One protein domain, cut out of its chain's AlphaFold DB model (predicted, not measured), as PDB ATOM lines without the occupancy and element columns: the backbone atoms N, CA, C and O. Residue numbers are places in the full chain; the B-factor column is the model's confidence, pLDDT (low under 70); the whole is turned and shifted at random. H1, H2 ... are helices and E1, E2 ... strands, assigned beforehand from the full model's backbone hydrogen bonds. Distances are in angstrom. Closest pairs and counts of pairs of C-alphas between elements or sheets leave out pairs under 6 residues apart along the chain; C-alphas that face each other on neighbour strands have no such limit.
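Overview. This is residues 20 to 80 of the 82 residues of the protein "Urate oxidase" of Pycnoporus cinnabarinus (UniProt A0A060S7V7). A long, two-stranded hairpin, E1 and E2, makes much of the length of a narrow rod, and helix H2 packs lengthwise on the hairpin, nearer to E1 than to E2. The turn of the hairpin sticks out free at one end of the rod, with residues 32 to 37, while the short helix H1 lies at the other end, in the stretch that leads from E2 back to H2. The printed part has 61 residues, with two named strands and two named helices in the order E1, E2, H1, H2; the sheet's order is E1 - E2, antiparallel, and the class is mixed, helices and strands. The whole is only just extended, close to loose, with a radius of gyration of the C-alphas of 16.1 A, and it spans 56 by 17 by 15 A.

Arrangement. Begin with the sheet: E1, residues 20 to 33, and E2, residues 36 to 48, are antiparallel neighbours and form a hairpin, with 164 degrees between their directions. Look at N 22 and O 46, 2.9 A apart, and at N 31 and O 38, 2.8 A apart, to find two of its pairs within hydrogen-bond range. E1 bends by 59 degrees at residue 24. Next look at H2, residues 67 to 79: its closest C-alphas to E1 are those of Thr 67 and Gly 21, 5.5 A apart, and 11 pairs of C-alphas of H2 and E1 are within 8 A. Toward E2 there are 3 such pairs, the closest being the C-alphas of Ile 70 and Ala 46, 7.0 A apart. H1, residues 53 to 57, is apart from E1 and apart from H2. In H1 and H2 every O i to N i+4 pair is within hydrogen-bond range.

Along the chain. Find C-alpha 20 at (52.694, 11.398, -8.769); from there E1 runs 36.8 A to C-alpha 33 at (46.598, -24.618, -4.031). E2 starts at C-alpha 36 and covers 36.5 A to C-alpha 48. H1 goes from Glu 53 to Thr 57. H2 runs 19.0 A from Thr 67 to C-alpha 79 at (43.450, -10.187, -7.180).

Size, cuts and confidence. The two C-alphas farthest apart are those of Ala 35, in the link between E1 and E2, and Glu 58, just after H1, at 56.4 A. The printed part, residues 20 to 80, has no cut. The links E1 to E2 and E2 to H1 are tight, and the link H1 to H2, 9 residues, is short. The mean pLDDT of the printed part is 87.3, and no printed residue is under 70.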
ATOM      1  N   TYR A  20      53.494  11.420  -9.984       88.62
ATOM      2  CA  TYR A  20      52.694  11.398  -8.769       88.62
ATOM      3  C   TYR A  20      52.054  10.029  -8.602       88.62
ATOM      4  O   TYR A  20      51.999   9.232  -9.534       88.62
ATOM      5  N   GLY A  21      51.597   9.715  -7.396       90.12
ATOM      6  CA  GLY A  21      50.914   8.455  -7.172       90.12
ATOM      7  C   GLY A  21      50.814   8.072  -5.710       90.12
ATOM      8  O   GLY A  21      50.647   8.927  -4.837       90.12
ATOM      9  N   LYS A  22      50.887   6.766  -5.444       90.50
ATOM     10  CA  LYS A  22      50.768   6.204  -4.100       90.50
ATOM     11  C   LYS A  22      51.967   5.324  -3.782       90.50
ATOM     12  O   LYS A  22      52.295   4.404  -4.528       90.50
ATOM     13  N   ASP A  23      52.570   5.593  -2.634       90.69
ATOM     14  CA  ASP A  23      53.644   4.786  -2.070       90.69
ATOM     15  C   ASP A  23      53.147   3.955  -0.873       90.69
ATOM     16  O   ASP A  23      52.117   4.274  -0.266       90.69
ATOM     17  N   LYS A  24      53.887   2.892  -0.532       89.69
ATOM     18  CA  LYS A  24      53.654   2.005   0.625       89.69
ATOM     19  C   LYS A  24      52.275   1.334   0.638       89.69
ATOM     20  O   LYS A  24      51.672   1.145   1.698       89.69
ATOM     21  N   VAL A  25      51.771   0.928  -0.526       89.44
ATOM     22  CA  VAL A  25      50.555   0.111  -0.604       89.44
ATOM     23  C   VAL A  25      50.916  -1.332  -0.244       89.44
ATOM     24  O   VAL A  25      51.486  -2.062  -1.054       89.44
ATOM     25  N   ARG A  26      50.605  -1.744   0.992       91.38
ATOM     26  CA  ARG A  26      50.819  -3.123   1.457       91.38
ATOM     27  C   ARG A  26      49.702  -4.033   0.972       91.38
ATOM     28  O   ARG A  26      48.532  -3.808   1.279       91.38
ATOM     29  N   VAL A  27      50.078  -5.079   0.246       90.12
ATOM     30  CA  VAL A  27      49.154  -6.093  -0.258       90.12
ATOM     31  C   VAL A  27      49.522  -7.439   0.337       90.12
ATOM     32  O   VAL A  27      50.620  -7.944   0.128       90.12
ATOM     33  N   PHE A  28      48.570  -8.036   1.043       91.12
ATOM     34  CA  PHE A  28      48.677  -9.390   1.563       91.12
ATOM     35  C   PHE A  28      47.824 -10.326   0.708       91.12
ATOM     36  O   PHE A  28      46.607 -10.146   0.610       91.12
ATOM     37  N   ARG A  29      48.451 -11.324   0.082       88.88
ATOM     38  CA  ARG A  29      47.779 -12.305  -0.774       88.88
ATOM     39  C   ARG A  29      48.026 -13.713  -0.253       88.88
ATOM     40  O   ARG A  29      49.161 -14.120  -0.029       88.88
ATOM     41  N   VAL A  30      46.944 -14.479  -0.136       90.12
ATOM     42  CA  VAL A  30      46.998 -15.922   0.113       90.12
ATOM     43  C   VAL A  30      46.706 -16.637  -1.198       90.12
ATOM     44  O   VAL A  30      45.604 -16.530  -1.740       90.12
ATOM     45  N   VAL A  31      47.696 -17.352  -1.717       88.75
ATOM     46  CA  VAL A  31      47.549 -18.245  -2.866       88.75
ATOM     47  C   VAL A  31      47.187 -19.620  -2.321       88.75
ATOM     48  O   VAL A  31      47.932 -20.191  -1.529       88.75
ATOM     49  N   ARG A  32      46.006 -20.121  -2.686       89.88
ATOM     50  CA  ARG A  32      45.511 -21.422  -2.227       89.88
ATOM     51  C   ARG A  32      45.643 -22.433  -3.357       89.88
ATOM     52  O   ARG A  32      45.033 -22.222  -4.405       89.88
ATOM     53  N   ASP A  33      46.399 -23.496  -3.117       88.38
ATOM     54  CA  ASP A  33      46.598 -24.618  -4.031       88.38
ATOM     55  C   ASP A  33      46.280 -25.940  -3.314       88.38
ATOM     56  O   ASP A  33      47.095 -26.516  -2.587       88.38
ATOM     57  N   GLY A  34      45.026 -26.381  -3.443       90.31
ATOM     58  CA  GLY A  34      44.512 -27.557  -2.743       90.31
ATOM     59  C   GLY A  34      44.644 -27.433  -1.221       90.31
ATOM     60  O   GLY A  34      44.047 -26.549  -0.609       90.31
ATOM     61  N   ALA A  35      45.417 -28.339  -0.616       92.81
ATOM     62  CA  ALA A  35      45.686 -28.356   0.823       92.81
ATOM     63  C   ALA A  35      46.794 -27.377   1.258       92.81
ATOM     64  O   ALA A  35      46.977 -27.159   2.456       92.81
ATOM     65  N   TRP A  36      47.535 -26.792   0.312       92.25
ATOM     66  CA  TRP A  36      48.671 -25.917   0.587       92.25
ATOM     67  C   TRP A  36      48.306 -24.454   0.357       92.25
ATOM     68  O   TRP A  36      47.732 -24.076  -0.663       92.25
ATOM     69  N   HIS A  37      48.655 -23.602   1.320       92.62
ATOM     70  CA  HIS A  37      48.478 -22.157   1.217       92.62
ATOM     71  C   HIS A  37      49.841 -21.471   1.217       92.62
ATOM     72  O   HIS A  37      50.598 -21.586   2.180       92.62
ATOM     73  N   SER A  38      50.133 -20.713   0.165       91.88
ATOM     74  CA  SER A  38      51.295 -19.832   0.102       91.88
ATOM     75  C   SER A  38      50.878 -18.413   0.454       91.88
ATOM     76  O   SER A  38      49.883 -17.889  -0.053       91.88
ATOM     77  N   ILE A  39      51.643 -17.783   1.334       91.94
ATOM     78  CA  ILE A  39      51.414 -16.407   1.763       91.94
ATOM     79  C   ILE A  39      52.455 -15.532   1.086       91.94
ATOM     80  O   ILE A  39      53.647 -15.828   1.152       91.94
ATOM     81  N   VAL A  40      52.003 -14.451   0.455       90.50
ATOM     82  CA  VAL A  40      52.890 -13.454  -0.138       90.50
ATOM     83  C   VAL A  40      52.463 -12.065   0.307       90.50
ATOM     84  O   VAL A  40      51.279 -11.721   0.275       90.50
ATOM     85  N   GLU A  41      53.441 -11.266   0.714       92.50
ATOM     86  CA  GLU A  41      53.258  -9.861   1.045       92.50
ATOM     87  C   GLU A  41      54.061  -8.995   0.073       92.50
ATOM     88  O   GLU A  41      55.248  -9.232  -0.143       92.50
ATOM     89  N   TYR A  42      53.415  -7.978  -0.493       90.50
ATOM     90  CA  TYR A  42      54.036  -7.012  -1.390       90.50
ATOM     91  C   TYR A  42      53.977  -5.610  -0.784       90.50
ATOM     92  O   TYR A  42      52.941  -5.192  -0.262       90.50
ATOM     93  N   ASN A  43      55.073  -4.865  -0.913       92.94
ATOM     94  CA  ASN A  43      55.097  -3.417  -0.723       92.94
ATOM     95  C   ASN A  43      55.120  -2.773  -2.108       92.94
ATOM     96  O   ASN A  43      56.118  -2.880  -2.815       92.94
ATOM     97  N   VAL A  44      54.000  -2.169  -2.511       91.31
ATOM     98  CA  VAL A  44      53.814  -1.641  -3.866       91.31
ATOM     99  C   VAL A  44      53.894  -0.117  -3.861       91.31
ATOM    100  O   VAL A  44      53.231   0.554  -3.066       91.31
ATOM    101  N   THR A  45      54.668   0.408  -4.807       93.75
ATOM    102  CA  THR A  45      54.727   1.827  -5.162       93.75
ATOM    103  C   THR A  45      54.220   1.965  -6.590       93.75
ATOM    104  O   THR A  45      54.736   1.314  -7.497       93.75
ATOM    105  N   ALA A  46      53.201   2.795  -6.792       91.19
ATOM    106  CA  ALA A  46      52.607   3.040  -8.098       91.19
ATOM    107  C   ALA A  46      52.677   4.536  -8.407       91.19
ATOM    108  O   ALA A  46      52.108   5.353  -7.679       91.19
ATOM    109  N   LEU A  47      53.388   4.868  -9.482       91.12
ATOM    110  CA  LEU A  47      53.567   6.225  -9.983       91.12
ATOM    111  C   LEU A  47      52.968   6.323 -11.384       91.12
ATOM    112  O   LEU A  47      53.091   5.393 -12.178       91.12
ATOM    113  N   VAL A  48      52.336   7.453 -11.665       86.62
ATOM    114  CA  VAL A  48      51.768   7.809 -12.962       86.62
ATOM    115  C   VAL A  48      52.445   9.076 -13.468       86.62
ATOM    116  O   VAL A  48      52.804   9.967 -12.694       86.62
ATOM    117  N   GLU A  49      52.628   9.121 -14.780       85.25
ATOM    118  CA  GLU A  49      53.134  10.260 -15.537       85.25
ATOM    119  C   GLU A  49      52.187  10.529 -16.707       85.25
ATOM    120  O   GLU A  49      51.495   9.620 -17.173       85.25
ATOM    121  N   GLY A  50      52.118  11.777 -17.150       83.38
ATOM    122  CA  GLY A  50      51.214  12.197 -18.212       83.38
ATOM    123  C   GLY A  50      51.165  13.713 -18.336       83.38
ATOM    124  O   GLY A  50      51.942  14.418 -17.690       83.38
ATOM    125  N   ASP A  51      50.236  14.191 -19.156       79.88
ATOM    126  CA  ASP A  51      49.984  15.616 -19.333       79.88
ATOM    127  C   ASP A  51      49.190  16.161 -18.138       79.88
ATOM    128  O   ASP A  51      47.960  16.119 -18.097       79.88
ATOM    129  N   ILE A  52      49.924  16.553 -17.097       81.38
ATOM    130  CA  ILE A  52      49.367  17.039 -15.827       81.38
ATOM    131  C   ILE A  52      49.675  18.511 -15.576       81.38
ATOM    132  O   ILE A  52      49.382  19.007 -14.493       81.38
ATOM    133  N   GLU A  53      50.245  19.217 -16.554       80.31
ATOM    134  CA  GLU A  53      50.648  20.619 -16.414       80.31
ATOM    135  C   GLU A  53      49.480  21.508 -15.977       80.31
ATOM    136  O   GLU A  53      49.605  22.219 -14.982       80.31
ATOM    137  N   VAL A  54      48.316  21.349 -16.611       81.19
ATOM    138  CA  VAL A  54      47.056  22.048 -16.286       81.19
ATOM    139  C   VAL A  54      46.608  21.903 -14.826       81.19
ATOM    140  O   VAL A  54      46.023  22.828 -14.264       81.19
ATOM    141  N   SER A  55      46.934  20.794 -14.159       79.38
ATOM    142  CA  SER A  55      46.638  20.636 -12.728       79.38
ATOM    143  C   SER A  55      47.544  21.503 -11.849       79.38
ATOM    144  O   SER A  55      47.099  22.016 -10.823       79.38
ATOM    145  N   TYR A  56      48.798  21.717 -12.258       76.12
ATOM    146  CA  TYR A  56      49.767  22.530 -11.516       76.12
ATOM    147  C   TYR A  56      49.697  24.019 -11.871       76.12
ATOM    148  O   TYR A  56      50.038  24.847 -11.026       76.12
ATOM    149  N   THR A  57      49.267  24.367 -13.087       83.12
ATOM    150  CA  THR A  57      49.195  25.756 -13.568       83.12
ATOM    151  C   THR A  57      47.809  26.376 -13.387       83.12
ATOM    152  O   THR A  57      47.713  27.515 -12.933       83.12
ATOM    153  N   GLU A  58      46.739  25.633 -13.682       85.25
ATOM    154  CA  GLU A  58      45.354  26.136 -13.709       85.25
ATOM    155  C   GLU A  58      44.462  25.539 -12.609       85.25
ATOM    156  O   GLU A  58      43.294  25.908 -12.481       85.25
ATOM    157  N   ALA A  59      45.010  24.641 -11.784       81.81
ATOM    158  CA  ALA A  59      44.282  23.901 -10.753       81.81
ATOM    159  C   ALA A  59      43.112  23.045 -11.290       81.81
ATOM    160  O   ALA A  59      42.221  22.668 -10.519       81.81
ATOM    161  N   ASP A  60      43.126  22.686 -12.580       83.25
ATOM    162  CA  ASP A  60      42.179  21.723 -13.143       83.25
ATOM    163  C   ASP A  60      42.657  20.284 -12.897       83.25
ATOM    164  O   ASP A  60      43.639  19.805 -13.463       83.25
ATOM    165  N   ASN A  61      41.929  19.565 -12.045       84.69
ATOM    166  CA  ASN A  61      42.234  18.179 -11.695       84.69
ATOM    167  C   ASN A  61      41.528  17.153 -12.596       84.69
ATOM    168  O   ASN A  61      41.555  15.964 -12.281       84.69
ATOM    169  N   SER A  62      40.903  17.570 -13.702       86.06
ATOM    170  CA  SER A  62      40.227  16.672 -14.651       86.06
ATOM    171  C   SER A  62      41.148  15.578 -15.214       86.06
ATOM    172  O   SER A  62      40.711  14.448 -15.435       86.06
ATOM    173  N   VAL A  63      42.437  15.886 -15.370       82.38
ATOM    174  CA  VAL A  63      43.484  14.967 -15.847       82.38
ATOM    175  C   VAL A  63      44.153  14.156 -14.726       82.38
ATOM    176  O   VAL A  63      44.985  13.285 -14.988       82.38
ATOM    177  N   VAL A  64      43.808  14.423 -13.461       84.88
ATOM    178  CA  VAL A  64      44.455  13.817 -12.292       84.88
ATOM    179  C   VAL A  64      43.711  12.567 -11.842       84.88
ATOM    180  O   VAL A  64      42.541  12.596 -11.462       84.88
ATOM    181  N   VAL A  65      44.433  11.451 -11.778       85.69
ATOM    182  CA  VAL A  65      43.940  10.221 -11.158       85.69
ATOM    183  C   VAL A  65      44.120  10.322  -9.649       85.69
ATOM    184  O   VAL A  65      45.236  10.403  -9.137       85.69
ATOM    185  N   ALA A  66      43.023  10.259  -8.901       87.75
ATOM    186  CA  ALA A  66      43.089  10.343  -7.449       87.75
ATOM    187  C   ALA A  66      43.960   9.218  -6.846       87.75
ATOM    188  O   ALA A  66      43.895   8.050  -7.247       87.75
ATOM    189  N   THR A  67      44.787   9.545  -5.846       86.25
ATOM    190  CA  THR A  67      45.743   8.572  -5.274       86.25
ATOM    191  C   THR A  67      45.061   7.390  -4.572       86.25
ATOM    192  O   THR A  67      45.649   6.311  -4.448       86.25
ATOM    193  N   ASP A  68      43.808   7.547  -4.133       88.50
ATOM    194  CA  ASP A  68      42.976   6.447  -3.637       88.50
ATOM    195  C   ASP A  68      42.591   5.462  -4.750       88.50
ATOM    196  O   ASP A  68      42.577   4.253  -4.506       88.50
ATOM    197  N   SER A  69      42.367   5.949  -5.971       89.94
ATOM    198  CA  SER A  69      42.038   5.117  -7.125       89.94
ATOM    199  C   SER A  69      43.239   4.262  -7.517       89.94
ATOM    200  O   SER A  69      43.084   3.067  -7.743       89.94
ATOM    201  N   ILE A  70      44.454   4.811  -7.443       90.19
ATOM    202  CA  ILE A  70      45.709   4.063  -7.640       90.19
ATOM    203  C   ILE A  70      45.845   2.922  -6.615       90.19
ATOM    204  O   ILE A  70      46.160   1.784  -6.974       90.19
ATOM    205  N   LYS A  71      45.547   3.187  -5.335       87.50
ATOM    206  CA  LYS A  71      45.523   2.153  -4.283       87.50
ATOM    207  C   LYS A  71      44.472   1.076  -4.585       87.50
ATOM    208  O   LYS A  71      44.755  -0.114  -4.453       87.50
ATOM    209  N   ASN A  72      43.267   1.474  -4.991       88.81
ATOM    210  CA  ASN A  72      42.184   0.541  -5.304       88.81
ATOM    211  C   ASN A  72      42.533  -0.337  -6.517       88.81
ATOM    212  O   ASN A  72      42.363  -1.553  -6.460       88.81
ATOM    213  N   ILE A  73      43.099   0.253  -7.573       90.25
ATOM    214  CA  ILE A  73      43.591  -0.463  -8.757       90.25
ATOM    215  C   ILE A  73      44.689  -1.453  -8.365       90.25
ATOM    216  O   ILE A  73      44.634  -2.603  -8.789       90.25
ATOM    217  N   THR A  74      45.632  -1.056  -7.504       88.06
ATOM    218  CA  THR A  74      46.682  -1.953  -6.985       88.06
ATOM    219  C   THR A  74      46.076  -3.190  -6.311       88.06
ATOM    220  O   THR A  74      46.511  -4.318  -6.550       88.06
ATOM    221  N   TYR A  75      45.016  -3.007  -5.518       87.56
ATOM    222  CA  TYR A  75      44.305  -4.123  -4.899       87.56
ATOM    223  C   TYR A  75      43.594  -5.004  -5.939       87.56
ATOM    224  O   TYR A  75      43.710  -6.230  -5.888       87.56
ATOM    225  N   CYS A  76      42.915  -4.406  -6.920       87.75
ATOM    226  CA  CYS A  76      42.284  -5.138  -8.020       87.75
ATOM    227  C   CYS A  76      43.303  -5.949  -8.839       87.75
ATOM    228  O   CYS A  76      43.077  -7.134  -9.082       87.75
ATOM    229  N   ALA A  77      44.448  -5.357  -9.188       86.25
ATOM    230  CA  ALA A  77      45.529  -6.013  -9.919       86.25
ATOM    231  C   ALA A  77      46.104  -7.203  -9.138       86.25
ATOM    232  O   ALA A  77      46.326  -8.265  -9.707       86.25
ATOM    233  N   SER A  78      46.253  -7.078  -7.816       83.94
ATOM    234  CA  SER A  78      46.738  -8.182  -6.978       83.94
ATOM    235  C   SER A  78      45.797  -9.393  -6.924       83.94
ATOM    236  O   SER A  78      46.243 -10.517  -6.672       83.94
ATOM    237  N   ARG A  79      44.497  -9.160  -7.152       79.12
ATOM    238  CA  ARG A  79      43.450 -10.187  -7.180       79.12
ATOM    239  C   ARG A  79      43.287 -10.828  -8.551       79.12
ATOM    240  O   ARG A  79      42.828 -11.969  -8.609       79.12
ATOM    241  N   ALA A  80      43.606 -10.109  -9.627       71.12
ATOM    242  CA  ALA A  80      43.567 -10.658 -10.972       71.12
ATOM    243  C   ALA A  80      44.527 -11.856 -11.031       71.12
ATOM    244  O   ALA A  80      45.713 -11.742 -10.727       71.12
TER     245      ALA A  80